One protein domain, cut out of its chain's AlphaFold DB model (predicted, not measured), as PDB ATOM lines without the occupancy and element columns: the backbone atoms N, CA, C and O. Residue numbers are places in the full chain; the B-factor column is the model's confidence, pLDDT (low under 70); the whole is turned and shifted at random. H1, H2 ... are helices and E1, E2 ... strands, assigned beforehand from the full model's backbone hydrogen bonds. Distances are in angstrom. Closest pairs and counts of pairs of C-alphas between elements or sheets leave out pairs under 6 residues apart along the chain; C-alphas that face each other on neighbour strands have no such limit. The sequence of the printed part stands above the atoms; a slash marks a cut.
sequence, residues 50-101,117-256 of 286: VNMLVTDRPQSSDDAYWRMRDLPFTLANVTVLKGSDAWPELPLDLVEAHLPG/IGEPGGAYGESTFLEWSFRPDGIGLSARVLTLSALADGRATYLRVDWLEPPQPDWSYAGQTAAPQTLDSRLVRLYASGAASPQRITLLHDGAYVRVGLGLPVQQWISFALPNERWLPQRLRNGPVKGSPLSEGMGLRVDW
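AT A GLANCE: This is residues 50 to 101 and 117 to 256 of the 286 residues of an uncharacterized protein of Lysobacter enzymogenes (UniProt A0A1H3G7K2). Two twisted antiparallel sheets lie face to face as a sandwich, their strands running almost along the same line, with one short helix, H1, that only grazes the larger sheet. The loop residues 58 to 63 stick out from this body. The printed part has 192 residues with eleven named strands and one named helix, in the order E1 H1 E2 E3 E4 E5 E6 E7 E8 E9 E10 E11. One sheet has the order E1 - E10 - E3 - E4 - E5 - E6, the other E9 - E8 - E7 - E2 - E11. The class is mostly strand, and the whole is compact, with a radius of gyration of the C-alphas of 16.7 A and spans of 53 by 37 by 36 A.

IN THESE COORDINATES: After residues 50 to 68, which have no named element, E1 covers residues 69 to 72 and begins at C-alpha 69 (-8.943, -33.131, -9.945). H1 is residues 75 to 82 and E2 residues 89 to 96. E3, residues 126 to 137, is 33.0 A long and bends by 55 degrees at residue 129. E4 is residues 144 to 152, and E5, residues 156 to 165, is 28.2 A long. E6, residues 181 to 192, is 29.8 A long and bends by 66 degrees at residue 184. E7 is residues 199 to 205, E8 residues 209 to 214 and E9 residues 220 to 225. E10, residues 230 to 243, is 32.0 A long and bends by 83 degrees at residue 239. E11, residues 250 to 255, ends at C-alpha 255 (-20.141, -34.591, -13.952).

HOW THE PARTS SIT: E1, an edge strand, is antiparallel to E10, with N 69 and O 238 2.8 A apart. E10 is antiparallel to E3, with N 133 and O 235 at 2.8 A. E3 to E6 form a meander, each strand the antiparallel neighbour of the one before; N 147 and O 162 of the hairpin E4 and E5 are 2.9 A apart. E7, E8 and E9 form a second meander, with N 213 and O 202 at 2.7 A. E2 has N 92 and O 201 of E7 at 2.7 A, and N 93 and O 253 of E11 at 2.8 A. Between the sheets, the closest C-alphas of E5 and E9, those of Trp 163 and Phe 224, are 7.4 A apart. H1 grazes the larger sheet with residues 75 to 78, and every O i to N i+4 pair in it is within hydrogen-bond range.

THE WHOLE: The C-alphas of Gly 101 and Ile 139, the two farthest apart, are separated by 54.9 A. Residues 102 to 116 are not printed, and C-alphas 101 and 117 are 19.8 A apart across this cut. The link E5 to E6, of 15 residues, is long. The mean pLDDT of the printed part is 73.1, and 72 residues are under 70, among them 50 to 69 and 244 to 256.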
ATOM      1  N   VAL A  50     -17.856 -34.880  -7.661       39.28
ATOM      2  CA  VAL A  50     -17.049 -33.945  -6.866       39.28
ATOM      3  C   VAL A  50     -17.818 -32.647  -6.689       39.28
ATOM      4  O   VAL A  50     -17.993 -31.891  -7.639       39.28
ATOM      5  N   ASN A  51     -18.237 -32.385  -5.452       36.84
ATOM      6  CA  ASN A  51     -18.752 -31.090  -5.022       36.84
ATOM      7  C   ASN A  51     -17.599 -30.283  -4.409       36.84
ATOM      8  O   ASN A  51     -16.978 -30.731  -3.444       36.84
ATOM      9  N   MET A  52     -17.302 -29.100  -4.946       40.72
ATOM     10  CA  MET A  52     -16.390 -28.151  -4.297       40.72
ATOM     11  C   MET A  52     -17.201 -27.249  -3.354       40.72
ATOM     12  O   MET A  52     -18.100 -26.565  -3.821       40.72
ATOM     13  N   LEU A  53     -16.928 -27.253  -2.041       35.72
ATOM     14  CA  LEU A  53     -17.535 -26.332  -1.061       35.72
ATOM     15  C   LEU A  53     -16.425 -25.632  -0.247       35.72
ATOM     16  O   LEU A  53     -15.472 -26.291   0.164       35.72
ATOM     17  N   VAL A  54     -16.557 -24.327   0.025       36.16
ATOM     18  CA  VAL A  54     -15.654 -23.535   0.900       36.16
ATOM     19  C   VAL A  54     -16.343 -23.273   2.241       36.16
ATOM     20  O   VAL A  54     -17.433 -22.729   2.188       36.16
ATOM     21  N   THR A  55     -15.746 -23.588   3.409       32.44
ATOM     22  CA  THR A  55     -16.336 -23.328   4.756       32.44
ATOM     23  C   THR A  55     -15.479 -22.491   5.711       32.44
ATOM     24  O   THR A  55     -14.259 -22.591   5.677       32.44
ATOM     25  N   ASP A  56     -16.139 -21.806   6.655       34.00
ATOM     26  CA  ASP A  56     -15.590 -20.841   7.631       34.00
ATOM     27  C   ASP A  56     -15.050 -21.410   8.970       34.00
ATOM     28  O   ASP A  56     -14.783 -20.666   9.919       34.00
ATOM     29  N   ARG A  57     -14.877 -22.730   9.123       32.03
ATOM     30  CA  ARG A  57     -14.339 -23.273  10.390       32.03
ATOM     31  C   ARG A  57     -12.809 -23.157  10.441       32.03
ATOM     32  O   ARG A  57     -12.160 -23.474   9.448       32.03
ATOM     33  N   PRO A  58     -12.204 -22.822  11.602       31.45
ATOM     34  CA  PRO A  58     -10.784 -23.063  11.816       31.45
ATOM     35  C   PRO A  58     -10.592 -24.581  11.881       31.45
ATOM     36  O   PRO A  58     -10.785 -25.208  12.921       31.45
ATOM     37  N   GLN A  59     -10.336 -25.184  10.725       36.94
ATOM     38  CA  GLN A  59     -10.155 -26.619  10.572       36.94
ATOM     39  C   GLN A  59      -8.726 -26.995  10.965       36.94
ATOM     40  O   GLN A  59      -7.761 -26.330  10.581       36.94
ATOM     41  N   SER A  60      -8.588 -28.078  11.734       29.86
ATOM     42  CA  SER A  60      -7.329 -28.818  11.815       29.86
ATOM     43  C   SER A  60      -6.862 -29.141  10.397       29.86
ATOM     44  O   SER A  60      -7.691 -29.420   9.534       29.86
ATOM     45  N   SER A  61      -5.553 -29.100  10.173       33.53
ATOM     46  CA  SER A  61      -4.840 -29.152   8.886       33.53
ATOM     47  C   SER A  61      -5.207 -30.269   7.896       33.53
ATOM     48  O   SER A  61      -4.662 -30.286   6.794       33.53
ATOM     49  N   ASP A  62      -6.115 -31.175   8.248       31.53
ATOM     50  CA  ASP A  62      -6.320 -32.448   7.565       31.53
ATOM     51  C   ASP A  62      -7.629 -32.510   6.744       31.53
ATOM     52  O   ASP A  62      -7.770 -33.406   5.915       31.53
ATOM     53  N   ASP A  63      -8.536 -31.527   6.876       31.95
ATOM     54  CA  ASP A  63      -9.856 -31.495   6.195       31.95
ATOM     55  C   ASP A  63      -9.978 -30.443   5.066       31.95
ATOM     56  O   ASP A  63     -11.076 -30.055   4.657       31.95
ATOM     57  N   ALA A  64      -8.856 -29.971   4.515       32.22
ATOM     58  CA  ALA A  64      -8.857 -28.927   3.490       32.22
ATOM     59  C   ALA A  64      -9.386 -29.432   2.124       32.22
ATOM     60  O   ALA A  64      -8.663 -30.024   1.315       32.22
ATOM     61  N   TYR A  65     -10.659 -29.145   1.843       37.22
ATOM     62  CA  TYR A  65     -11.314 -29.311   0.541       37.22
ATOM     63  C   TYR A  65     -10.735 -28.349  -0.515       37.22
ATOM     64  O   TYR A  65     -11.285 -27.286  -0.774       37.22
ATOM     65  N   TRP A  66      -9.625 -28.748  -1.151       44.19
ATOM     66  CA  TRP A  66      -9.021 -28.066  -2.316       44.19
ATOM     67  C   TRP A  66      -8.345 -29.022  -3.314       44.19
ATOM     68  O   TRP A  66      -7.413 -28.646  -4.026       44.19
ATOM     69  N   ARG A  67      -8.756 -30.293  -3.382       51.00
ATOM     70  CA  ARG A  67      -8.065 -31.256  -4.253       51.00
ATOM     71  C   ARG A  67      -8.403 -30.994  -5.718       51.00
ATOM     72  O   ARG A  67      -9.465 -31.393  -6.189       51.00
ATOM     73  N   MET A  68      -7.473 -30.349  -6.424       59.69
ATOM     74  CA  MET A  68      -7.451 -30.299  -7.884       59.69
ATOM     75  C   MET A  68      -7.649 -31.711  -8.425       59.69
ATOM     76  O   MET A  68      -6.901 -32.631  -8.086       59.69
ATOM     77  N   ARG A  69      -8.682 -31.884  -9.242       67.75
ATOM     78  CA  ARG A  69      -8.943 -33.131  -9.945       67.75
ATOM     79  C   ARG A  69      -8.284 -33.085 -11.295       67.75
ATOM     80  O   ARG A  69      -8.206 -32.039 -11.935       67.75
ATOM     81  N   ASP A  70      -7.795 -34.243 -11.691       70.44
ATOM     82  CA  ASP A  70      -6.865 -34.357 -12.784       70.44
ATOM     83  C   ASP A  70      -7.143 -35.633 -13.567       70.44
ATOM     84  O   ASP A  70      -6.931 -36.743 -13.074       70.44
ATOM     85  N   LEU A  71      -7.666 -35.462 -14.777       74.25
ATOM     86  CA  LEU A  71      -7.893 -36.538 -15.722       74.25
ATOM     87  C   LEU A  71      -6.840 -36.460 -16.835       74.25
ATOM     88  O   LEU A  71      -7.005 -35.673 -17.774       74.25
ATOM     89  N   PRO A  72      -5.772 -37.272 -16.783       75.00
ATOM     90  CA  PRO A  72      -4.902 -37.461 -17.932       75.00
ATOM     91  C   PRO A  72      -5.633 -38.267 -19.017       75.00
ATOM     92  O   PRO A  72      -6.312 -39.254 -18.746       75.00
ATOM     93  N   PHE A  73      -5.471 -37.889 -20.279       75.19
ATOM     94  CA  PHE A  73      -6.008 -38.618 -21.431       75.19
ATOM     95  C   PHE A  73      -4.951 -39.571 -21.990       75.19
ATOM     96  O   PHE A  73      -4.463 -39.423 -23.113       75.19
ATOM     97  N   THR A  74      -4.571 -40.566 -21.190       73.94
ATOM     98  CA  THR A  74      -3.709 -41.653 -21.667       73.94
ATOM     99  C   THR A  74      -4.457 -42.522 -22.677       73.94
ATOM    100  O   THR A  74      -5.681 -42.443 -22.802       73.94
ATOM    101  N   LEU A  75      -3.741 -43.353 -23.442       72.88
ATOM    102  CA  LEU A  75      -4.370 -44.190 -24.470       72.88
ATOM    103  C   LEU A  75      -5.472 -45.090 -23.884       72.88
ATOM    104  O   LEU A  75      -6.521 -45.263 -24.509       72.88
ATOM    105  N   ALA A  76      -5.255 -45.615 -22.675       68.88
ATOM    106  CA  ALA A  76      -6.238 -46.410 -21.949       68.88
ATOM    107  C   ALA A  76      -7.494 -45.584 -21.631       68.88
ATOM    108  O   ALA A  76      -8.594 -45.966 -22.028       68.88
ATOM    109  N   ASN A  77      -7.324 -44.403 -21.029       70.19
ATOM    110  CA  ASN A  77      -8.435 -43.519 -20.669       70.19
ATOM    111  C   ASN A  77      -9.222 -43.048 -21.894       70.19
ATOM    112  O   ASN A  77     -10.447 -43.094 -21.896       70.19
ATOM    113  N   VAL A  78      -8.534 -42.660 -22.972       73.75
ATOM    114  CA  VAL A  78      -9.177 -42.272 -24.238       73.75
ATOM    115  C   VAL A  78      -9.987 -43.428 -24.819       73.75
ATOM    116  O   VAL A  78     -11.079 -43.206 -25.337       73.75
ATOM    117  N   THR A  79      -9.475 -44.658 -24.746       73.62
ATOM    118  CA  THR A  79     -10.180 -45.845 -25.255       73.62
ATOM    119  C   THR A  79     -11.450 -46.116 -24.455       73.62
ATOM    120  O   THR A  79     -12.499 -46.361 -25.047       73.62
ATOM    121  N   VAL A  80     -11.375 -46.014 -23.127       68.50
ATOM    122  CA  VAL A  80     -12.535 -46.170 -22.241       68.50
ATOM    123  C   VAL A  80     -13.572 -45.078 -22.507       68.50
ATOM    124  O   VAL A  80     -14.744 -45.390 -22.703       68.50
ATOM    125  N   LEU A  81     -13.145 -43.815 -22.592       70.44
ATOM    126  CA  LEU A  81     -14.030 -42.680 -22.851       70.44
ATOM    127  C   LEU A  81     -14.727 -42.799 -24.204       70.44
ATOM    128  O   LEU A  81     -15.942 -42.668 -24.258       70.44
ATOM    129  N   LYS A  82     -13.999 -43.129 -25.278       74.06
ATOM    130  CA  LYS A  82     -14.582 -43.363 -26.613       74.06
ATOM    131  C   LYS A  82     -15.597 -44.504 -26.648       74.06
ATOM    132  O   LYS A  82     -16.440 -44.521 -27.537       74.06
ATOM    133  N   GLY A  83     -15.482 -45.470 -25.737       70.06
ATOM    134  CA  GLY A  83     -16.458 -46.544 -25.566       70.06
ATOM    135  C   GLY A  83     -17.672 -46.153 -24.718       70.06
ATOM    136  O   GLY A  83     -18.577 -46.970 -24.574       70.06
ATOM    137  N   SER A  84     -17.686 -44.947 -24.145       66.38
ATOM    138  CA  SER A  84     -18.802 -44.399 -23.371       66.38
ATOM    139  C   SER A  84     -19.599 -43.384 -24.192       66.38
ATOM    140  O   SER A  84     -19.030 -42.663 -25.011       66.38
ATOM    141  N   ASP A  85     -20.893 -43.255 -23.897       66.94
ATOM    142  CA  ASP A  85     -21.760 -42.231 -24.502       66.94
ATOM    143  C   ASP A  85     -21.411 -40.801 -24.037       66.94
ATOM    144  O   ASP A  85     -21.954 -39.826 -24.547       66.94
ATOM    145  N   ALA A  86     -20.498 -40.666 -23.069       61.38
ATOM    146  CA  ALA A  86     -20.045 -39.391 -22.519       61.38
ATOM    147  C   ALA A  86     -18.815 -38.816 -23.248       61.38
ATOM    148  O   ALA A  86     -18.345 -37.730 -22.925       61.38
ATOM    149  N   TRP A  87     -18.255 -39.514 -24.241       68.12
ATOM    150  CA  TRP A  87     -17.257 -38.917 -25.128       68.12
ATOM    151  C   TRP A  87     -17.931 -38.399 -26.402       68.12
ATOM    152  O   TRP A  87     -18.654 -39.163 -27.042       68.12
ATOM    153  N   PRO A  88     -17.666 -37.157 -26.849       69.12
ATOM    154  CA  PRO A  88     -16.684 -36.185 -26.356       69.12
ATOM    155  C   PRO A  88     -17.288 -35.053 -25.505       69.12
ATOM    156  O   PRO A  88     -16.725 -33.957 -25.473       69.12
ATOM    157  N   GLU A  89     -18.438 -35.287 -24.877       76.06
ATOM    158  CA  GLU A  89     -19.234 -34.257 -24.211       76.06
ATOM    159  C   GLU A  89     -19.182 -34.389 -22.684       76.06
ATOM    160  O   GLU A  89     -19.642 -35.374 -22.115       76.06
ATOM    161  N   LEU A  90     -18.650 -33.369 -22.011       75.00
ATOM    162  CA  LEU A  90     -18.524 -33.337 -20.556       75.00
ATOM    163  C   LEU A  90     -19.338 -32.175 -19.982       75.00
ATOM    164  O   LEU A  90     -18.999 -31.022 -20.263       75.00
ATOM    165  N   PRO A  91     -20.395 -32.435 -19.194       73.00
ATOM    166  CA  PRO A  91     -21.128 -31.391 -18.500       73.00
ATOM    167  C   PRO A  91     -20.424 -30.955 -17.208       73.00
ATOM    168  O   PRO A  91     -19.804 -31.738 -16.487       73.00
ATOM    169  N   LEU A  92     -20.527 -29.664 -16.922       71.88
ATOM    170  CA  LEU A  92     -20.025 -28.999 -15.732       71.88
ATOM    171  C   LEU A  92     -21.119 -28.095 -15.194       71.88
ATOM    172  O   LEU A  92     -21.643 -27.256 -15.920       71.88
ATOM    173  N   ASP A  93     -21.405 -28.203 -13.911       67.75
ATOM    174  CA  ASP A  93     -22.393 -27.377 -13.236       67.75
ATOM    175  C   ASP A  93     -21.676 -26.506 -12.211       67.75
ATOM    176  O   ASP A  93     -21.016 -27.010 -11.308       67.75
ATOM    177  N   LEU A  94     -21.789 -25.185 -12.315       62.91
ATOM    178  CA  LEU A  94     -21.309 -24.309 -11.246       62.91
ATOM    179  C   LEU A  94     -22.396 -24.217 -10.163       62.91
ATOM    180  O   LEU A  94     -23.552 -23.941 -10.482       62.91
ATOM    181  N   VAL A  95     -22.028 -24.460  -8.902       56.91
ATOM    182  CA  VAL A  95     -22.971 -24.766  -7.812       56.91
ATOM    183  C   VAL A  95     -22.779 -23.891  -6.569       56.91
ATOM    184  O   VAL A  95     -21.674 -23.460  -6.257       56.91
ATOM    185  N   GLU A  96     -23.860 -23.661  -5.826       50.78
ATOM    186  CA  GLU A  96     -23.905 -22.982  -4.531       50.78
ATOM    187  C   GLU A  96     -23.772 -24.043  -3.455       50.78
ATOM    188  O   GLU A  96     -24.575 -24.968  -3.303       50.78
ATOM    189  N   ALA A  97     -22.718 -23.898  -2.690       46.94
ATOM    190  CA  ALA A  97     -22.401 -24.693  -1.538       46.94
ATOM    191  C   ALA A  97     -23.221 -24.200  -0.326       46.94
ATOM    192  O   ALA A  97     -22.852 -23.256   0.363       46.94
ATOM    193  N   HIS A  98     -24.325 -24.882  -0.010       44.25
ATOM    194  CA  HIS A  98     -25.081 -24.623   1.221       44.25
ATOM    195  C   HIS A  98     -24.326 -25.191   2.430       44.25
ATOM    196  O   HIS A  98     -24.433 -26.376   2.755       44.25
ATOM    197  N   LEU A  99     -23.536 -24.353   3.097       38.84
ATOM    198  CA  LEU A  99     -22.712 -24.784   4.221       38.84
ATOM    199  C   LEU A  99     -23.545 -25.014   5.487       38.84
ATOM    200  O   LEU A  99     -24.328 -24.146   5.890       38.84
ATOM    201  N   PRO A 100     -23.349 -26.137   6.198       34.91
ATOM    202  CA  PRO A 100     -23.995 -26.357   7.479       34.91
ATOM    203  C   PRO A 100     -23.323 -25.513   8.577       34.91
ATOM    204  O   PRO A 100     -22.405 -25.955   9.269       34.91
ATOM    205  N   GLY A 101     -23.841 -24.297   8.766       38.06
ATOM    206  CA  GLY A 101     -23.630 -23.488   9.968       38.06
ATOM    207  C   GLY A 101     -23.143 -22.064   9.716       38.06
ATOM    208  O   GLY A 101     -21.982 -21.780   9.977       38.06
ATOM    209  N   ILE A 117     -24.426 -20.683  -9.325       40.41
ATOM    210  CA  ILE A 117     -22.980 -20.403  -9.534       40.41
ATOM    211  C   ILE A 117     -22.318 -19.421  -8.559       40.41
ATOM    212  O   ILE A 117     -22.874 -18.361  -8.279       40.41
ATOM    213  N   GLY A 118     -21.054 -19.708  -8.199       47.31
ATOM    214  CA  GLY A 118     -20.152 -18.870  -7.397       47.31
ATOM    215  C   GLY A 118     -19.535 -17.632  -8.028       47.31
ATOM    216  O   GLY A 118     -18.864 -17.720  -9.053       47.31
ATOM    217  N   GLU A 119     -19.654 -16.489  -7.343       51.34
ATOM    218  CA  GLU A 119     -18.837 -15.302  -7.623       51.34
ATOM    219  C   GLU A 119     -17.406 -15.516  -7.078       51.34
ATOM    220  O   GLU A 119     -17.258 -16.022  -5.964       51.34
ATOM    221  N   PRO A 120     -16.333 -15.144  -7.795       54.88
ATOM    222  CA  PRO A 120     -14.983 -15.070  -7.229       54.88
ATOM    223  C   PRO A 120     -14.931 -14.204  -5.963       54.88
ATOM    224  O   PRO A 120     -15.663 -13.223  -5.858       54.88
ATOM    225  N   GLY A 121     -14.047 -14.528  -5.018       54.81
ATOM    226  CA  GLY A 121     -13.892 -13.752  -3.790       54.81
ATOM    227  C   GLY A 121     -13.498 -12.296  -4.069       54.81
ATOM    228  O   GLY A 121     -12.441 -12.026  -4.649       54.81
ATOM    229  N   GLY A 122     -14.336 -11.361  -3.609       55.41
ATOM    230  CA  GLY A 122     -14.150  -9.915  -3.750       55.41
ATOM    231  C   GLY A 122     -14.818  -9.313  -4.994       55.41
ATOM    232  O   GLY A 122     -14.961  -9.955  -6.027       55.41
ATOM    233  N   ALA A 123     -15.181  -8.026  -4.917       59.12
ATOM    234  CA  ALA A 123     -15.950  -7.322  -5.955       59.12
ATOM    235  C   ALA A 123     -15.267  -7.240  -7.341       59.12
ATOM    236  O   ALA A 123     -15.922  -6.884  -8.310       59.12
ATOM    237  N   TYR A 124     -13.973  -7.556  -7.441       69.38
ATOM    238  CA  TYR A 124     -13.201  -7.565  -8.692       69.38
ATOM    239  C   TYR A 124     -12.343  -8.836  -8.820       69.38
ATOM    240  O   TYR A 124     -11.195  -8.783  -9.260       69.38
ATOM    241  N   GLY A 125     -12.855  -9.964  -8.321       75.38
ATOM    242  CA  GLY A 125     -12.126 -11.228  -8.281       75.38
ATOM    243  C   GLY A 125     -12.119 -11.973  -9.617       75.38
ATOM    244  O   GLY A 125     -13.061 -11.899 -10.405       75.38
ATOM    245  N   GLU A 126     -11.071 -12.764  -9.832       83.00
ATOM    246  CA  GLU A 126     -10.975 -13.741 -10.917       83.00
ATOM    247  C   GLU A 126     -10.573 -15.091 -10.328       83.00
ATOM    248  O   GLU A 126      -9.632 -15.160  -9.538       83.00
ATOM    249  N   SER A 127     -11.252 -16.159 -10.740       78.44
ATOM    250  CA  SER A 127     -10.912 -17.530 -10.367       78.44
ATOM    251  C   SER A 127     -10.932 -18.423 -11.599       78.44
ATOM    252  O   SER A 127     -11.976 -18.611 -12.220       78.44
ATOM    253  N   THR A 128      -9.775 -18.960 -11.977       83.81
ATOM    254  CA  THR A 128      -9.666 -19.971 -13.031       83.81
ATOM    255  C   THR A 128      -9.868 -21.336 -12.401       83.81
ATOM    256  O   THR A 128      -9.126 -21.710 -11.493       83.81
ATOM    257  N   PHE A 129     -10.869 -22.069 -12.881       78.06
ATOM    258  CA  PHE A 129     -11.337 -23.305 -12.253       78.06
ATOM    259  C   PHE A 129     -11.210 -24.542 -13.154       78.06
ATOM    260  O   PHE A 129     -11.517 -25.660 -12.729       78.06
ATOM    261  N   LEU A 130     -10.806 -24.352 -14.413       87.12
ATOM    262  CA  LEU A 130     -10.640 -25.434 -15.373       87.12
ATOM    263  C   LEU A 130      -9.485 -25.177 -16.332       87.12
ATOM    264  O   LEU A 130      -9.339 -24.068 -16.846       87.12
ATOM    265  N   GLU A 131      -8.747 -26.242 -16.630       89.25
ATOM    266  CA  GLU A 131      -7.792 -26.306 -17.734       89.25
ATOM    267  C   GLU A 131      -8.045 -27.578 -18.536       89.25
ATOM    268  O   GLU A 131      -8.096 -28.669 -17.973       89.25
ATOM    269  N   TRP A 132      -8.156 -27.460 -19.853       91.19
ATOM    270  CA  TRP A 132      -8.211 -28.603 -20.755       91.19
ATOM    271  C   TRP A 132      -7.124 -28.459 -21.813       91.19
ATOM    272  O   TRP A 132      -7.194 -27.574 -22.665       91.19
ATOM    273  N   SER A 133      -6.088 -29.292 -21.728       91.19
ATOM    274  CA  SER A 133      -4.946 -29.252 -22.637       91.19
ATOM    275  C   SER A 133      -5.084 -30.240 -23.787       91.19
ATOM    276  O   SER A 133      -5.659 -31.323 -23.651       91.19
ATOM    277  N   PHE A 134      -4.512 -29.860 -24.925       91.31
ATOM    278  CA  PHE A 134      -4.541 -30.596 -26.177       91.31
ATOM    279  C   PHE A 134      -3.163 -30.575 -26.825       91.31
ATOM    280  O   PHE A 134      -2.496 -29.537 -26.861       91.31
ATOM    281  N   ARG A 135      -2.783 -31.703 -27.428       89.19
ATOM    282  CA  ARG A 135      -1.622 -31.782 -28.317       89.19
ATOM    283  C   ARG A 135      -2.050 -32.081 -29.746       89.19
ATOM    284  O   ARG A 135      -2.996 -32.849 -29.938       89.19
ATOM    285  N   PRO A 136      -1.317 -31.560 -30.732       89.00
ATOM    286  CA  PRO A 136      -1.404 -32.061 -32.089       89.00
ATOM    287  C   PRO A 136      -0.768 -33.458 -32.182       89.00
ATOM    288  O   PRO A 136       0.242 -33.757 -31.544       89.00
ATOM    289  N   ASP A 137      -1.380 -34.323 -32.978       78.88
ATOM    290  CA  ASP A 137      -0.855 -35.602 -33.456       78.88
ATOM    291  C   ASP A 137      -0.113 -35.331 -34.776       78.88
ATOM    292  O   ASP A 137      -0.610 -35.595 -35.873       78.88
ATOM    293  N   GLY A 138       1.037 -34.664 -34.660       69.69
ATOM    294  CA  GLY A 138       1.788 -34.119 -35.788       69.69
ATOM    295  C   GLY A 138       3.027 -33.340 -35.348       69.69
ATOM    296  O   GLY A 138       3.270 -33.138 -34.158       69.69
ATOM    297  N   ILE A 139       3.853 -32.941 -36.318       66.56
ATOM    298  CA  ILE A 139       5.061 -32.136 -36.092       66.56
ATOM    299  C   ILE A 139       4.792 -30.730 -36.623       66.56
ATOM    300  O   ILE A 139       4.407 -30.580 -37.776       66.56
ATOM    301  N   GLY A 140       5.101 -29.704 -35.827       69.38
ATOM    302  CA  GLY A 140       5.092 -28.307 -36.281       69.38
ATOM    303  C   GLY A 140       3.948 -27.452 -35.739       69.38
ATOM    304  O   GLY A 140       3.933 -26.251 -35.997       69.38
ATOM    305  N   LEU A 141       3.042 -28.026 -34.944       79.50
ATOM    306  CA  LEU A 141       2.052 -27.290 -34.162       79.50
ATOM    307  C   LEU A 141       2.386 -27.358 -32.666       79.50
ATOM    308  O   LEU A 141       2.853 -28.384 -32.164       79.50
ATOM    309  N   SER A 142       2.148 -26.266 -31.942       86.38
ATOM    310  CA  SER A 142       2.314 -26.230 -30.483       86.38
ATOM    311  C   SER A 142       1.051 -26.725 -29.782       86.38
ATOM    312  O   SER A 142      -0.038 -26.659 -30.342       86.38
ATOM    313  N   ALA A 143       1.171 -27.164 -28.529       91.31
ATOM    314  CA  ALA A 143       0.018 -27.525 -27.704       91.31
ATOM    315  C   ALA A 143      -0.986 -26.362 -27.556       91.31
ATOM    316  O   ALA A 143      -0.702 -25.204 -27.883       91.31
ATOM    317  N   ARG A 144      -2.188 -26.672 -27.073       94.00
ATOM    318  CA  ARG A 144      -3.233 -25.685 -26.788       94.00
ATOM    319  C   ARG A 144      -3.871 -25.969 -25.447       94.00
ATOM    320  O   ARG A 144      -3.947 -27.123 -25.035       94.00
ATOM    321  N   VAL A 145      -4.338 -24.924 -24.783       94.38
ATOM    322  CA  VAL A 145      -5.067 -25.051 -23.522       94.38
ATOM    323  C   VAL A 145      -6.322 -24.196 -23.584       94.38
ATOM    324  O   VAL A 145      -6.254 -23.012 -23.904       94.38
ATOM    325  N   LEU A 146      -7.461 -24.807 -23.278       95.69
ATOM    326  CA  LEU A 146      -8.696 -24.109 -22.957       95.69
ATOM    327  C   LEU A 146      -8.722 -23.850 -21.451       95.69
ATOM    328  O   LEU A 146      -8.574 -24.798 -20.678       95.69
ATOM    329  N   THR A 147      -8.962 -22.614 -21.029       94.00
ATOM    330  CA  THR A 147      -9.194 -22.304 -19.613       94.00
ATOM    331  C   THR A 147     -10.537 -21.638 -19.402       94.00
ATOM    332  O   THR A 147     -10.967 -20.819 -20.217       94.00
ATOM    333  N   LEU A 148     -11.189 -21.983 -18.291       92.00
ATOM    334  CA  LEU A 148     -12.419 -21.335 -17.848       92.00
ATOM    335  C   LEU A 148     -12.164 -20.578 -16.552       92.00
ATOM    336  O   LEU A 148     -11.719 -21.162 -15.558       92.00
ATOM    337  N   SER A 149     -12.477 -19.288 -16.574       88.00
ATOM    338  CA  SER A 149     -12.348 -18.401 -15.426       88.00
ATOM    339  C   SER A 149     -13.674 -17.717 -15.132       88.00
ATOM    340  O   SER A 149     -14.316 -17.182 -16.034       88.00
ATOM    341  N   ALA A 150     -14.076 -17.699 -13.866       84.00
ATOM    342  CA  ALA A 150     -15.131 -16.821 -13.384       84.00
ATOM    343  C   ALA A 150     -14.518 -15.452 -13.062       84.00
ATOM    344  O   ALA A 150     -13.469 -15.385 -12.421       84.00
ATOM    345  N   LEU A 151     -15.164 -14.369 -13.497       85.88
ATOM    346  CA  LEU A 151     -14.779 -12.993 -13.185       85.88
ATOM    347  C   LEU A 151     -15.962 -12.243 -12.596       85.88
ATOM    348  O   LEU A 151     -17.017 -12.193 -13.227       85.88
ATOM    349  N   ALA A 152     -15.761 -11.619 -11.442       83.00
ATOM    350  CA  ALA A 152     -16.683 -10.639 -10.883       83.00
ATOM    351  C   ALA A 152     -16.188  -9.222 -11.199       83.00
ATOM    352  O   ALA A 152     -14.998  -8.936 -11.081       83.00
ATOM    353  N   ASP A 153     -17.102  -8.327 -11.582       82.00
ATOM    354  CA  ASP A 153     -16.832  -6.885 -11.751       82.00
ATOM    355  C   ASP A 153     -17.642  -6.000 -10.779       82.00
ATOM    356  O   ASP A 153     -17.726  -4.780 -10.942       82.00
ATOM    357  N   GLY A 154     -18.298  -6.630  -9.800       77.88
ATOM    358  CA  GLY A 154     -19.165  -5.996  -8.808       77.88
ATOM    359  C   GLY A 154     -20.594  -5.752  -9.298       77.88
ATOM    360  O   GLY A 154     -21.437  -5.307  -8.524       77.88
ATOM    361  N   ARG A 155     -20.894  -6.032 -10.573       81.94
ATOM    362  CA  ARG A 155     -22.236  -5.904 -11.171       81.94
ATOM    363  C   ARG A 155     -22.735  -7.205 -11.778       81.94
ATOM    364  O   ARG A 155     -23.946  -7.406 -11.894       81.94
ATOM    365  N   ALA A 156     -21.829  -8.063 -12.214       82.94
ATOM    366  CA  ALA A 156     -22.130  -9.342 -12.817       82.94
ATOM    367  C   ALA A 156     -20.964 -10.311 -12.638       82.94
ATOM    368  O   ALA A 156     -19.819  -9.905 -12.423       82.94
ATOM    369  N   THR A 157     -21.282 -11.589 -12.814       81.88
ATOM    370  CA  THR A 157     -20.281 -12.635 -12.988       81.88
ATOM    371  C   THR A 157     -20.233 -13.034 -14.451       81.88
ATOM    372  O   THR A 157     -21.264 -13.239 -15.102       81.88
ATOM    373  N   TYR A 158     -19.020 -13.155 -14.970       87.56
ATOM    374  CA  TYR A 158     -18.736 -13.565 -16.334       87.56
ATOM    375  C   TYR A 158     -17.920 -14.848 -16.339       87.56
ATOM    376  O   TYR A 158     -17.088 -15.076 -15.468       87.56
ATOM    377  N   LEU A 159     -18.127 -15.646 -17.374       89.25
ATOM    378  CA  LEU A 159     -17.228 -16.700 -17.785       89.25
ATOM    379  C   LEU A 159     -16.276 -16.125 -18.827       89.25
ATOM    380  O   LEU A 159     -16.711 -15.737 -19.915       89.25
ATOM    381  N   ARG A 160     -14.984 -16.094 -18.517       93.38
ATOM    382  CA  ARG A 160     -13.943 -15.948 -19.529       93.38
ATOM    383  C   ARG A 160     -13.492 -17.326 -19.971       93.38
ATOM    384  O   ARG A 160     -13.195 -18.194 -19.156       93.38
ATOM    385  N   VAL A 161     -13.476 -17.495 -21.281       95.94
ATOM    386  CA  VAL A 161     -13.039 -18.691 -21.976       95.94
ATOM    387  C   VAL A 161     -11.829 -18.295 -22.796       95.94
ATOM    388  O   VAL A 161     -11.968 -17.601 -23.807       95.94
ATOM    389  N   ASP A 162     -10.651 -18.703 -22.342       96.75
ATOM    390  CA  ASP A 162      -9.403 -18.399 -23.030       96.75
ATOM    391  C   ASP A 162      -8.910 -19.621 -23.802       96.75
ATOM    392  O   ASP A 162      -8.914 -20.748 -23.302       96.75
ATOM    393  N   TRP A 163      -8.467 -19.376 -25.030       97.00
ATOM    394  CA  TRP A 163      -7.752 -20.325 -25.864       97.00
ATOM    395  C   TRP A 163      -6.294 -19.903 -25.942       97.00
ATOM    396  O   TRP A 163      -5.956 -18.820 -26.430       97.00
ATOM    397  N   LEU A 164      -5.429 -20.753 -25.409       95.44
ATOM    398  CA  LEU A 164      -4.060 -20.404 -25.077       95.44
ATOM    399  C   LEU A 164      -3.067 -21.279 -25.843       95.44
ATOM    400  O   LEU A 164      -3.307 -22.463 -26.086       95.44
ATOM    401  N   GLU A 165      -1.918 -20.697 -26.159       94.38
ATOM    402  CA  GLU A 165      -0.698 -21.400 -26.533       94.38
ATOM    403  C   GLU A 165       0.228 -21.443 -25.310       94.38
ATOM    404  O   GLU A 165       0.711 -20.398 -24.860       94.38
ATOM    405  N   PRO A 166       0.448 -22.626 -24.717       92.44
ATOM    406  CA  PRO A 166       1.317 -22.751 -23.568       92.44
ATOM    407  C   PRO A 166       2.796 -22.636 -23.970       92.44
ATOM    408  O   PRO A 166       3.169 -23.036 -25.075       92.44
ATOM    409  N   PRO A 167       3.671 -22.179 -23.057       89.12
ATOM    410  CA  PRO A 167       5.114 -22.115 -23.297       89.12
ATOM    411  C   PRO A 167       5.755 -23.503 -23.455       89.12
ATOM    412  O   PRO A 167       6.810 -23.620 -24.076       89.12
ATOM    413  N   GLN A 168       5.134 -24.553 -22.906       85.81
ATOM    414  CA  GLN A 168       5.558 -25.944 -23.065       85.81
ATOM    415  C   GLN A 168       4.359 -26.913 -23.052       85.81
ATOM    416  O   GLN A 168       3.304 -26.563 -22.519       85.81
ATOM    417  N   PRO A 169       4.478 -28.128 -23.623       81.75
ATOM    418  CA  PRO A 169       3.331 -29.019 -23.837       81.75
ATOM    419  C   PRO A 169       2.585 -29.495 -22.580       81.75
ATOM    420  O   PRO A 169       1.415 -29.849 -22.670       81.75
ATOM    421  N   ASP A 170       3.234 -29.534 -21.419       78.69
ATOM    422  CA  ASP A 170       2.686 -29.999 -20.133       78.69
ATOM    423  C   ASP A 170       2.351 -28.846 -19.166       78.69
ATOM    424  O   ASP A 170       2.198 -29.043 -17.957       78.69
ATOM    425  N   TRP A 171       2.250 -27.631 -19.703       85.50
ATOM    426  CA  TRP A 171       2.012 -26.417 -18.936       85.50
ATOM    427  C   TRP A 171       0.669 -26.401 -18.197       85.50
ATOM    428  O   TRP A 171      -0.332 -26.960 -18.648       85.50
ATOM    429  N   SER A 172       0.664 -25.716 -17.051       82.44
ATOM    430  CA  SER A 172      -0.513 -25.464 -16.222       82.44
ATOM    431  C   SER A 172      -0.262 -24.324 -15.249       82.44
ATOM    432  O   SER A 172       0.856 -24.169 -14.748       82.44
ATOM    433  N   TYR A 173      -1.316 -23.589 -14.899       74.75
ATOM    434  CA  TYR A 173      -1.256 -22.579 -13.852       74.75
ATOM    435  C   TYR A 173      -0.944 -23.152 -12.463       74.75
ATOM    436  O   TYR A 173      -0.391 -22.440 -11.631       74.75
ATOM    437  N   ALA A 174      -1.218 -24.439 -12.227       69.19
ATOM    438  CA  ALA A 174      -0.985 -25.097 -10.943       69.19
ATOM    439  C   ALA A 174       0.499 -25.207 -10.553       69.19
ATOM    440  O   ALA A 174       0.817 -25.397  -9.382       69.19
ATOM    441  N   GLY A 175       1.411 -25.163 -11.530       63.19
ATOM    442  CA  GLY A 175       2.822 -25.492 -11.304       63.19
ATOM    443  C   GLY A 175       3.830 -24.661 -12.086       63.19
ATOM    444  O   GLY A 175       5.027 -24.870 -11.907       63.19
ATOM    445  N   GLN A 176       3.395 -23.740 -12.952       66.19
ATOM    446  CA  GLN A 176       4.305 -22.978 -13.807       66.19
ATOM    447  C   GLN A 176       4.107 -21.469 -13.699       66.19
ATOM    448  O   GLN A 176       2.993 -20.963 -13.605       66.19
ATOM    449  N   THR A 177       5.225 -20.744 -13.750       63.97
ATOM    450  CA  THR A 177       5.276 -19.280 -13.631       63.97
ATOM    451  C   THR A 177       5.265 -18.566 -14.980       63.97
ATOM    452  O   THR A 177       4.861 -17.406 -15.055       63.97
ATOM    453  N   ALA A 178       5.695 -19.237 -16.053       80.06
ATOM    454  CA  ALA A 178       5.668 -18.675 -17.396       80.06
ATOM    455  C   ALA A 178       4.217 -18.514 -17.869       80.06
ATOM    456  O   ALA A 178       3.439 -19.471 -17.853       80.06
ATOM    457  N   ALA A 179       3.851 -17.301 -18.279       85.38
ATOM    458  CA  ALA A 179       2.516 -17.023 -18.786       85.38
ATOM    459  C   ALA A 179       2.348 -17.610 -20.202       85.38
ATOM    460  O   ALA A 179       3.248 -17.459 -21.031       85.38
ATOM    461  N   PRO A 180       1.209 -18.254 -20.496       92.12
ATOM    462  CA  PRO A 180       0.890 -18.698 -21.839       92.12
ATOM    463  C   PRO A 180       0.518 -17.496 -22.710       92.12
ATOM    464  O   PRO A 180       0.095 -16.450 -22.210       92.12
ATOM    465  N   GLN A 181       0.642 -17.655 -24.022       94.88
ATOM    466  CA  GLN A 181       0.150 -16.670 -24.971       94.88
ATOM    467  C   GLN A 181      -1.353 -16.872 -25.174       94.88
ATOM    468  O   GLN A 181      -1.800 -17.955 -25.548       94.88
ATOM    469  N   THR A 182      -2.146 -15.822 -24.976       95.94
ATOM    470  CA  THR A 182      -3.562 -15.841 -25.357       95.94
ATOM    471  C   THR A 182      -3.680 -15.750 -26.871       95.94
ATOM    472  O   THR A 182      -3.277 -14.755 -27.471       95.94
ATOM    473  N   LEU A 183      -4.224 -16.795 -27.490       95.06
ATOM    474  CA  LEU A 183      -4.539 -16.803 -28.917       95.06
ATOM    475  C   LEU A 183      -5.916 -16.211 -29.169       95.06
ATOM    476  O   LEU A 183      -6.111 -15.478 -30.134       95.06
ATOM    477  N   ASP A 184      -6.864 -16.555 -28.301       96.94
ATOM    478  CA  ASP A 184      -8.219 -16.051 -28.372       96.94
ATOM    479  C   ASP A 184      -8.861 -15.999 -26.982       96.94
ATOM    480  O   ASP A 184      -8.517 -16.783 -26.102       96.94
ATOM    481  N   SER A 185      -9.791 -15.070 -26.776       96.44
ATOM    482  CA  SER A 185     -10.502 -14.907 -25.506       96.44
ATOM    483  C   SER A 185     -11.948 -14.502 -25.752       96.44
ATOM    484  O   SER A 185     -12.257 -13.667 -26.611       96.44
ATOM    485  N   ARG A 186     -12.868 -15.124 -25.018       96.69
ATOM    486  CA  ARG A 186     -14.303 -14.847 -25.086       96.69
ATOM    487  C   ARG A 186     -14.831 -14.630 -23.685       96.69
ATOM    488  O   ARG A 186     -14.563 -15.423 -22.793       96.69
ATOM    489  N   LEU A 187     -15.605 -13.569 -23.511       93.25
ATOM    490  CA  LEU A 187     -16.250 -13.242 -22.249       93.25
ATOM    491  C   LEU A 187     -17.761 -13.353 -22.430       93.25
ATOM    492  O   LEU A 187     -18.322 -12.721 -23.325       93.25
ATOM    493  N   VAL A 188     -18.416 -14.146 -21.587       89.81
ATOM    494  CA  VAL A 188     -19.872 -14.297 -21.589       89.81
ATOM    495  C   VAL A 188     -20.408 -14.032 -20.197       89.81
ATOM    496  O   VAL A 188     -19.875 -14.524 -19.209       89.81
ATOM    497  N   ARG A 189     -21.466 -13.231 -20.110       87.25
ATOM    498  CA  ARG A 189     -22.132 -12.964 -18.837       87.25
ATOM    499  C   ARG A 189     -22.867 -14.222 -18.383       87.25
ATOM    500  O   ARG A 189     -23.716 -14.711 -19.120       87.25
ATOM    501  N   LEU A 190     -22.567 -14.698 -17.180       79.38
ATOM    502  CA  LEU A 190     -23.283 -15.815 -16.571       79.38
ATOM    503  C   LEU A 190     -24.564 -15.315 -15.898       79.38
ATOM    504  O   LEU A 190     -25.648 -15.803 -16.196       79.38
ATOM    505  N   TYR A 191     -24.455 -14.308 -15.027       77.62
ATOM    506  CA  TYR A 191     -25.599 -13.735 -14.313       77.62
ATOM    507  C   TYR A 191     -25.291 -12.327 -13.782       77.62
ATOM    508  O   TYR A 191     -24.160 -11.839 -13.827       77.62
ATOM    509  N   ALA A 192     -26.335 -11.616 -13.353       74.50
ATOM    510  CA  ALA A 192     -26.196 -10.347 -12.641       74.50
ATOM    511  C   ALA A 192     -25.780 -10.595 -11.188       74.50
ATOM    512  O   ALA A 192     -26.186 -11.599 -10.614       74.50
ATOM    513  N   SER A 193     -25.031  -9.674 -10.581       66.88
ATOM    514  CA  SER A 193     -24.644  -9.802  -9.174       66.88
ATOM    515  C   SER A 193     -25.883  -9.951  -8.287       66.88
ATOM    516  O   SER A 193     -26.897  -9.279  -8.501       66.88
ATOM    517  N   GLY A 194     -25.820 -10.890  -7.342       61.06
ATOM    518  CA  GLY A 194     -26.936 -11.237  -6.458       61.06
ATOM    519  C   GLY A 194     -28.080 -12.030  -7.111       61.06
ATOM    520  O   GLY A 194     -29.042 -12.368  -6.427       61.06
ATOM    521  N   ALA A 195     -27.998 -12.353  -8.407       61.78
ATOM    522  CA  ALA A 195     -28.958 -13.200  -9.117       61.78
ATOM    523  C   ALA A 195     -28.325 -14.557  -9.453       61.78
ATOM    524  O   ALA A 195     -28.146 -14.898 -10.624       61.78
ATOM    525  N   ALA A 196     -27.951 -15.311  -8.420       58.47
ATOM    526  CA  ALA A 196     -27.359 -16.632  -8.580       58.47
ATOM    527  C   ALA A 196     -28.352 -17.555  -9.321       58.47
ATOM    528  O   ALA A 196     -29.501 -17.720  -8.913       58.47
ATOM    529  N   SER A 197     -27.926 -18.123 -10.449       59.38
ATOM    530  CA  SER A 197     -28.726 -19.050 -11.256       59.38
ATOM    531  C   SER A 197     -27.831 -20.197 -11.707       59.38
ATOM    532  O   SER A 197     -26.719 -19.911 -12.153       59.38
ATOM    533  N   PRO A 198     -28.268 -21.465 -11.607       59.50
ATOM    534  CA  PRO A 198     -27.477 -22.584 -12.097       59.50
ATOM    535  C   PRO A 198     -27.249 -22.422 -13.604       59.50
ATOM    536  O   PRO A 198     -28.202 -22.264 -14.369       59.50
ATOM    537  N   GLN A 199     -25.987 -22.447 -14.037       70.56
ATOM    538  CA  GLN A 199     -25.652 -22.635 -15.451       70.56
ATOM    539  C   GLN A 199     -24.886 -23.935 -15.594       70.56
ATOM    540  O   GLN A 199     -23.865 -24.148 -14.937       70.56
ATOM    541  N   ARG A 200     -25.375 -24.757 -16.517       79.69
ATOM    542  CA  ARG A 200     -24.621 -25.873 -17.057       79.69
ATOM    543  C   ARG A 200     -23.689 -25.358 -18.144       79.69
ATOM    544  O   ARG A 200     -24.119 -24.658 -19.060       79.69
ATOM    545  N   ILE A 201     -22.421 -25.704 -18.026       85.19
ATOM    546  CA  ILE A 201     -21.394 -25.522 -19.038       85.19
ATOM    547  C   ILE A 201     -21.101 -26.891 -19.639       85.19
ATOM    548  O   ILE A 201     -20.802 -27.833 -18.919       85.19
ATOM    549  N   THR A 202     -21.139 -27.006 -20.956       87.19
ATOM    550  CA  THR A 202     -20.815 -28.254 -21.652       87.19
ATOM    551  C   THR A 202     -19.496 -28.103 -22.393       87.19
ATOM    552  O   THR A 202     -19.351 -27.219 -23.232       87.19
ATOM    553  N   LEU A 203     -18.529 -28.972 -22.127       89.25
ATOM    554  CA  LEU A 203     -17.295 -29.067 -22.898       89.25
ATOM    555  C   LEU A 203     -17.446 -30.108 -24.002       89.25
ATOM    556  O   LEU A 203     -17.915 -31.211 -23.745       89.25
ATOM    557  N   LEU A 204     -17.023 -29.771 -25.221       89.38
ATOM    558  CA  LEU A 204     -17.091 -30.671 -26.371       89.38
ATOM    559  C   LEU A 204     -15.794 -30.631 -27.186       89.38
ATOM    560  O   LEU A 204     -15.291 -29.552 -27.496       89.38
ATOM    561  N   HIS A 205     -15.296 -31.799 -27.595       88.38
ATOM    562  CA  HIS A 205     -14.204 -31.930 -28.567       88.38
ATOM    563  C   HIS A 205     -14.595 -32.863 -29.724       88.38
ATOM    564  O   HIS A 205     -14.528 -34.085 -29.608       88.38
ATOM    565  N   ASP A 206     -14.957 -32.302 -30.878       84.50
ATOM    566  CA  ASP A 206     -15.415 -33.087 -32.040       84.50
ATOM    567  C   ASP A 206     -14.303 -33.399 -33.062       84.50
ATOM    568  O   ASP A 206     -14.562 -33.937 -34.137       84.50
ATOM    569  N   GLY A 207     -13.049 -33.080 -32.723       82.50
ATOM    570  CA  GLY A 207     -11.873 -33.273 -33.574       82.50
ATOM    571  C   GLY A 207     -11.604 -32.128 -34.552       82.50
ATOM    572  O   GLY A 207     -10.461 -31.975 -34.976       82.50
ATOM    573  N   ALA A 208     -12.604 -31.300 -34.868       86.81
ATOM    574  CA  ALA A 208     -12.431 -30.068 -35.641       86.81
ATOM    575  C   ALA A 208     -12.505 -28.818 -34.752       86.81
ATOM    576  O   ALA A 208     -11.918 -27.785 -35.074       86.81
ATOM    577  N   TYR A 209     -13.213 -28.910 -33.627       91.62
ATOM    578  CA  TYR A 209     -13.414 -27.825 -32.684       91.62
ATOM    579  C   TYR A 209     -13.289 -28.302 -31.242       91.62
ATOM    580  O   TYR A 209     -13.705 -29.407 -30.885       91.62
ATOM    581  N   VAL A 210     -12.801 -27.394 -30.400       93.19
ATOM    582  CA  VAL A 210     -13.050 -27.399 -28.957       93.19
ATOM    583  C   VAL A 210     -14.156 -26.391 -28.691       93.19
ATOM    584  O   VAL A 210     -14.067 -25.248 -29.149       93.19
ATOM    585  N   ARG A 211     -15.211 -26.800 -27.985       94.38
ATOM    586  CA  ARG A 211     -16.357 -25.937 -27.705       94.38
ATOM    587  C   ARG A 211     -16.721 -25.882 -26.230       94.38
ATOM    588  O   ARG A 211     -16.556 -26.852 -25.497       94.38
ATOM    589  N   VAL A 212     -17.276 -24.734 -25.856       94.12
ATOM    590  CA  VAL A 212     -17.884 -24.457 -24.555       94.12
ATOM    591  C   VAL A 212     -19.331 -24.049 -24.797       94.12
ATOM    592  O   VAL A 212     -19.600 -23.008 -25.399       94.12
ATOM    593  N   GLY A 213     -20.252 -24.911 -24.395       91.38
ATOM    594  CA  GLY A 213     -21.693 -24.722 -24.455       91.38
ATOM    595  C   GLY A 213     -22.210 -24.125 -23.155       91.38
ATOM    596  O   GLY A 213     -21.694 -24.459 -22.094       91.38
ATOM    597  N   LEU A 214     -23.215 -23.255 -23.227       87.12
ATOM    598  CA  LEU A 214     -23.855 -22.644 -22.058       87.12
ATOM    599  C   LEU A 214     -25.357 -22.948 -22.033       87.12
ATOM    600  O   LEU A 214     -26.049 -22.754 -23.038       87.12
ATOM    601  N   GLY A 215     -25.853 -23.376 -20.873       80.00
ATOM    602  CA  GLY A 215     -27.259 -23.673 -20.596       80.00
ATOM    603  C   GLY A 215     -27.644 -25.145 -20.778       80.00
ATOM    604  O   GLY A 215     -26.885 -25.954 -21.309       80.00
ATOM    605  N   LEU A 216     -28.862 -25.484 -20.344       77.25
ATOM    606  CA  LEU A 216     -29.489 -26.788 -20.566       77.25
ATOM    607  C   LEU A 216     -30.929 -26.589 -21.091       77.25
ATOM    608  O   LEU A 216     -31.779 -26.126 -20.328       77.25
ATOM    609  N   PRO A 217     -31.231 -26.912 -22.366       80.62
ATOM    610  CA  PRO A 217     -30.295 -27.333 -23.417       80.62
ATOM    611  C   PRO A 217     -29.286 -26.227 -23.769       80.62
ATOM    612  O   PRO A 217     -29.531 -25.056 -23.472       80.62
ATOM    613  N   VAL A 218     -28.171 -26.585 -24.419       87.56
ATOM    614  CA  VAL A 218     -27.144 -25.607 -24.817       87.56
ATOM    615  C   VAL A 218     -27.749 -24.551 -25.742       87.56
ATOM    616  O   VAL A 218     -28.245 -24.865 -26.824       87.56
ATOM    617  N   GLN A 219     -27.686 -23.290 -25.320       85.00
ATOM    618  CA  GLN A 219     -28.237 -22.143 -26.052       85.00
ATOM    619  C   GLN A 219     -27.176 -21.436 -26.898       85.00
ATOM    620  O   GLN A 219     -27.482 -20.854 -27.937       85.00
ATOM    621  N   GLN A 220     -25.919 -21.488 -26.455       87.88
ATOM    622  CA  GLN A 220     -24.794 -20.824 -27.100       87.88
ATOM    623  C   GLN A 220     -23.561 -21.720 -27.060       87.88
ATOM    624  O   GLN A 220     -23.227 -22.258 -26.008       87.88
ATOM    625  N   TRP A 221     -22.853 -21.804 -28.189       93.38
ATOM    626  CA  TRP A 221     -21.540 -22.436 -28.287       93.38
ATOM    627  C   TRP A 221     -20.458 -21.394 -28.549       93.38
ATOM    628  O   TRP A 221     -20.511 -20.651 -29.529       93.38
ATOM    629  N   ILE A 222     -19.428 -21.395 -27.714       95.62
ATOM    630  CA  ILE A 222     -18.144 -20.759 -27.997       95.62
ATOM    631  C   ILE A 222     -17.261 -21.833 -28.623       95.62
ATOM    632  O   ILE A 222     -17.077 -22.882 -28.016       95.62
ATOM    633  N   SER A 223     -16.754 -21.608 -29.834       95.25
ATOM    634  CA  SER A 223     -16.001 -22.619 -30.587       95.25
ATOM    635  C   SER A 223     -14.622 -22.107 -30.977       95.25
ATOM    636  O   SER A 223     -14.508 -21.016 -31.532       95.25
ATOM    637  N   PHE A 224     -13.604 -22.934 -30.765       95.12
ATOM    638  CA  PHE A 224     -12.239 -22.700 -31.218       95.12
ATOM    639  C   PHE A 224     -11.876 -23.768 -32.239       95.12
ATOM    640  O   PHE A 224     -11.978 -24.963 -31.958       95.12
ATOM    641  N   ALA A 225     -11.506 -23.333 -33.442       90.56
ATOM    642  CA  ALA A 225     -11.107 -24.241 -34.506       90.56
ATOM    643  C   ALA A 225      -9.750 -24.866 -34.180       90.56
ATOM    644  O   ALA A 225      -8.797 -24.178 -33.805       90.56
ATOM    645  N   LEU A 226      -9.671 -26.174 -34.364       87.00
ATOM    646  CA  LEU A 226      -8.431 -26.916 -34.304       87.00
ATOM    647  C   LEU A 226      -7.793 -26.903 -35.701       87.00
ATOM    648  O   LEU A 226      -8.481 -27.176 -36.689       87.00
ATOM    649  N   PRO A 227      -6.497 -26.561 -35.820       76.31
ATOM    650  CA  PRO A 227      -5.774 -26.702 -37.075       76.31
ATOM    651  C   PRO A 227      -5.878 -28.124 -37.625       76.31
ATOM    652  O   PRO A 227      -6.049 -29.072 -36.870       76.31
ATOM    653  N   ASN A 228      -5.701 -28.249 -38.935       70.50
ATOM    654  CA  ASN A 228      -5.844 -29.412 -39.818       70.50
ATOM    655  C   ASN A 228      -4.944 -30.642 -39.517       70.50
ATOM    656  O   ASN A 228      -4.767 -31.509 -40.371       70.50
ATOM    657  N   GLU A 229      -4.444 -30.765 -38.292       70.94
ATOM    658  CA  GLU A 229      -3.850 -31.971 -37.713       70.94
ATOM    659  C   GLU A 229      -4.848 -32.617 -36.740       70.94
ATOM    660  O   GLU A 229      -5.806 -31.985 -36.302       70.94
ATOM    661  N   ARG A 230      -4.682 -33.899 -36.400       83.50
ATOM    662  CA  ARG A 230      -5.562 -34.525 -35.401       83.50
ATOM    663  C   ARG A 230      -5.161 -34.016 -34.023       83.50
ATOM    664  O   ARG A 230      -4.041 -34.250 -33.600       83.50
ATOM    665  N   TRP A 231      -6.054 -33.351 -33.304       87.81
ATOM    666  CA  TRP A 231      -5.774 -32.942 -31.929       87.81
ATOM    667  C   TRP A 231      -6.301 -33.973 -30.951       87.81
ATOM    668  O   TRP A 231      -7.399 -34.511 -31.106       87.81
ATOM    669  N   LEU A 232      -5.485 -34.271 -29.947       85.50
ATOM    670  CA  LEU A 232      -5.817 -35.203 -28.888       85.50
ATOM    671  C   LEU A 232      -5.860 -34.442 -27.568       85.50
ATOM    672  O   LEU A 232      -4.910 -33.706 -27.272       85.50
ATOM    673  N   PRO A 233      -6.912 -34.627 -26.752       86.31
ATOM    674  CA  PRO A 233      -6.869 -34.139 -25.385       86.31
ATOM    675  C   PRO A 233      -5.679 -34.791 -24.670       86.31
ATOM    676  O   PRO A 233      -5.336 -35.947 -24.922       86.31
ATOM    677  N   GLN A 234      -5.035 -34.036 -23.791       83.62
ATOM    678  CA  GLN A 234      -3.937 -34.514 -22.957       83.62
ATOM    679  C   GLN A 234      -4.339 -34.571 -21.497       83.62
ATOM    680  O   GLN A 234      -4.018 -35.545 -20.820       83.62
ATOM    681  N   ARG A 235      -5.018 -33.534 -20.999       83.44
ATOM    682  CA  ARG A 235      -5.346 -33.421 -19.580       83.44
ATOM    683  C   ARG A 235      -6.552 -32.523 -19.370       83.44
ATOM    684  O   ARG A 235      -6.585 -31.435 -19.931       83.44
ATOM    685  N   LEU A 236      -7.506 -32.948 -18.549       83.38
ATOM    686  CA  LEU A 236      -8.581 -32.097 -18.045       83.38
ATOM    687  C   LEU A 236      -8.410 -31.939 -16.539       83.38
ATOM    688  O   LEU A 236      -8.389 -32.923 -15.803       83.38
ATOM    689  N   ARG A 237      -8.284 -30.697 -16.088       79.38
ATOM    690  CA  ARG A 237      -8.150 -30.329 -14.685       79.38
ATOM    691  C   ARG A 237      -9.321 -29.499 -14.235       79.38
ATOM    692  O   ARG A 237      -9.746 -28.587 -14.940       79.38
ATOM    693  N   ASN A 238      -9.791 -29.791 -13.033       73.56
ATOM    694  CA  ASN A 238     -10.859 -29.053 -12.393       73.56
ATOM    695  C   ASN A 238     -10.497 -28.729 -10.941       73.56
ATOM    696  O   ASN A 238     -10.028 -29.594 -10.203       73.56
ATOM    697  N   GLY A 239     -10.694 -27.474 -10.559       65.69
ATOM    698  CA  GLY A 239     -10.294 -26.914  -9.271       65.69
ATOM    699  C   GLY A 239      -9.680 -25.529  -9.460       65.69
ATOM    700  O   GLY A 239      -9.372 -25.162 -10.594       65.69
ATOM    701  N   PRO A 240      -9.492 -24.735  -8.395       65.62
ATOM    702  CA  PRO A 240      -8.857 -23.426  -8.513       65.62
ATOM    703  C   PRO A 240      -7.405 -23.601  -8.966       65.62
ATOM    704  O   PRO A 240      -6.530 -23.984  -8.193       65.62
ATOM    705  N   VAL A 241      -7.150 -23.343 -10.244       70.06
ATOM    706  CA  VAL A 241      -5.812 -23.446 -10.836       70.06
ATOM    707  C   VAL A 241      -5.061 -22.119 -10.757       70.06
ATOM    708  O   VAL A 241      -3.834 -22.110 -10.748       70.06
ATOM    709  N   LYS A 242      -5.788 -20.993 -10.695       74.38
ATOM    710  CA  LYS A 242      -5.229 -19.637 -10.608       74.38
ATOM    711  C   LYS A 242      -6.258 -18.634 -10.110       74.38
ATOM    712  O   LYS A 242      -7.422 -18.703 -10.493       74.38
ATOM    713  N   GLY A 243      -5.788 -17.622  -9.389       72.44
ATOM    714  CA  GLY A 243      -6.596 -16.476  -8.984       72.44
ATOM    715  C   GLY A 243      -7.121 -16.613  -7.562       72.44
ATOM    716  O   GLY A 243      -6.572 -17.362  -6.754       72.44
ATOM    717  N   SER A 244      -8.158 -15.845  -7.253       64.75
ATOM    718  CA  SER A 244      -8.806 -15.854  -5.947       64.75
ATOM    719  C   SER A 244      -9.617 -17.140  -5.753       64.75
ATOM    720  O   SER A 244     -10.119 -17.705  -6.732       64.75
ATOM    721  N   PRO A 245      -9.808 -17.596  -4.502       63.25
ATOM    722  CA  PRO A 245     -10.837 -18.587  -4.214       63.25
ATOM    723  C   PRO A 245     -12.213 -18.065  -4.659       63.25
ATOM    724  O   PRO A 245     -12.425 -16.853  -4.782       63.25
ATOM    725  N   LEU A 246     -13.152 -18.980  -4.903       66.44
ATOM    726  CA  LEU A 246     -14.561 -18.604  -5.028       66.44
ATOM    727  C   LEU A 246     -15.065 -18.045  -3.689       66.44
ATOM    728  O   LEU A 246     -14.484 -18.320  -2.637       66.44
ATOM    729  N   SER A 247     -16.119 -17.234  -3.742       60.69
ATOM    730  CA  SER A 247     -16.776 -16.702  -2.547       60.69
ATOM    731  C   SER A 247     -17.256 -17.832  -1.638       60.69
ATOM    732  O   SER A 247     -17.502 -18.953  -2.092       60.69
ATOM    733  N   GLU A 248     -17.370 -17.524  -0.347       54.97
ATOM    734  CA  GLU A 248     -17.873 -18.456   0.661       54.97
ATOM    735  C   GLU A 248     -19.208 -19.069   0.219       54.97
ATOM    736  O   GLU A 248     -20.053 -18.386  -0.358       54.97
ATOM    737  N   GLY A 249     -19.382 -20.370   0.469       52.91
ATOM    738  CA  GLY A 249     -20.613 -21.057   0.104       52.91
ATOM    739  C   GLY A 249     -20.793 -21.238  -1.399       52.91
ATOM    740  O   GLY A 249     -21.903 -21.507  -1.837       52.91
ATOM    741  N   MET A 250     -19.725 -21.174  -2.200       58.47
ATOM    742  CA  MET A 250     -19.794 -21.440  -3.637       58.47
ATOM    743  C   MET A 250     -18.820 -22.520  -4.118       58.47
ATOM    744  O   MET A 250     -17.810 -22.815  -3.478       58.47
ATOM    745  N   GLY A 251     -19.132 -23.101  -5.279       61.03
ATOM    746  CA  GLY A 251     -18.488 -24.289  -5.808       61.03
ATOM    747  C   GLY A 251     -18.661 -24.509  -7.306       61.03
ATOM    748  O   GLY A 251     -19.343 -23.779  -8.024       61.03
ATOM    749  N   LEU A 252     -18.037 -25.575  -7.786       62.38
ATOM    750  CA  LEU A 252     -18.250 -26.122  -9.115       62.38
ATOM    751  C   LEU A 252     -18.246 -27.646  -9.003       62.38
ATOM    752  O   LEU A 252     -17.470 -28.226  -8.242       62.38
ATOM    753  N   ARG A 253     -19.153 -28.259  -9.750       66.25
ATOM    754  CA  ARG A 253     -19.318 -29.690  -9.925       66.25
ATOM    755  C   ARG A 253     -18.982 -30.028 -11.369       66.25
ATOM    756  O   ARG A 253     -19.398 -29.345 -12.301       66.25
ATOM    757  N   VAL A 254     -18.213 -31.087 -11.553       66.31
ATOM    758  CA  VAL A 254     -17.994 -31.683 -12.870       66.31
ATOM    759  C   VAL A 254     -18.608 -33.058 -12.844       66.31
ATOM    760  O   VAL A 254     -18.236 -33.883 -12.006       66.31
ATOM    761  N   ASP A 255     -19.529 -33.289 -13.768       66.25
ATOM    762  CA  ASP A 255     -20.141 -34.591 -13.952       66.25
ATOM    763  C   ASP A 255     -19.174 -35.415 -14.802       66.25
ATOM    764  O   ASP A 255     -19.226 -35.445 -16.035       66.25
ATOM    765  N   TRP A 256     -18.206 -36.030 -14.122       64.69
ATOM    766  CA  TRP A 256     -17.256 -36.909 -14.779       64.69
ATOM    767  C   TRP A 256     -17.998 -38.091 -15.413       64.69
ATOM    768  O   TRP A 256     -18.980 -38.589 -14.853       64.69
TER     769      TRP A 256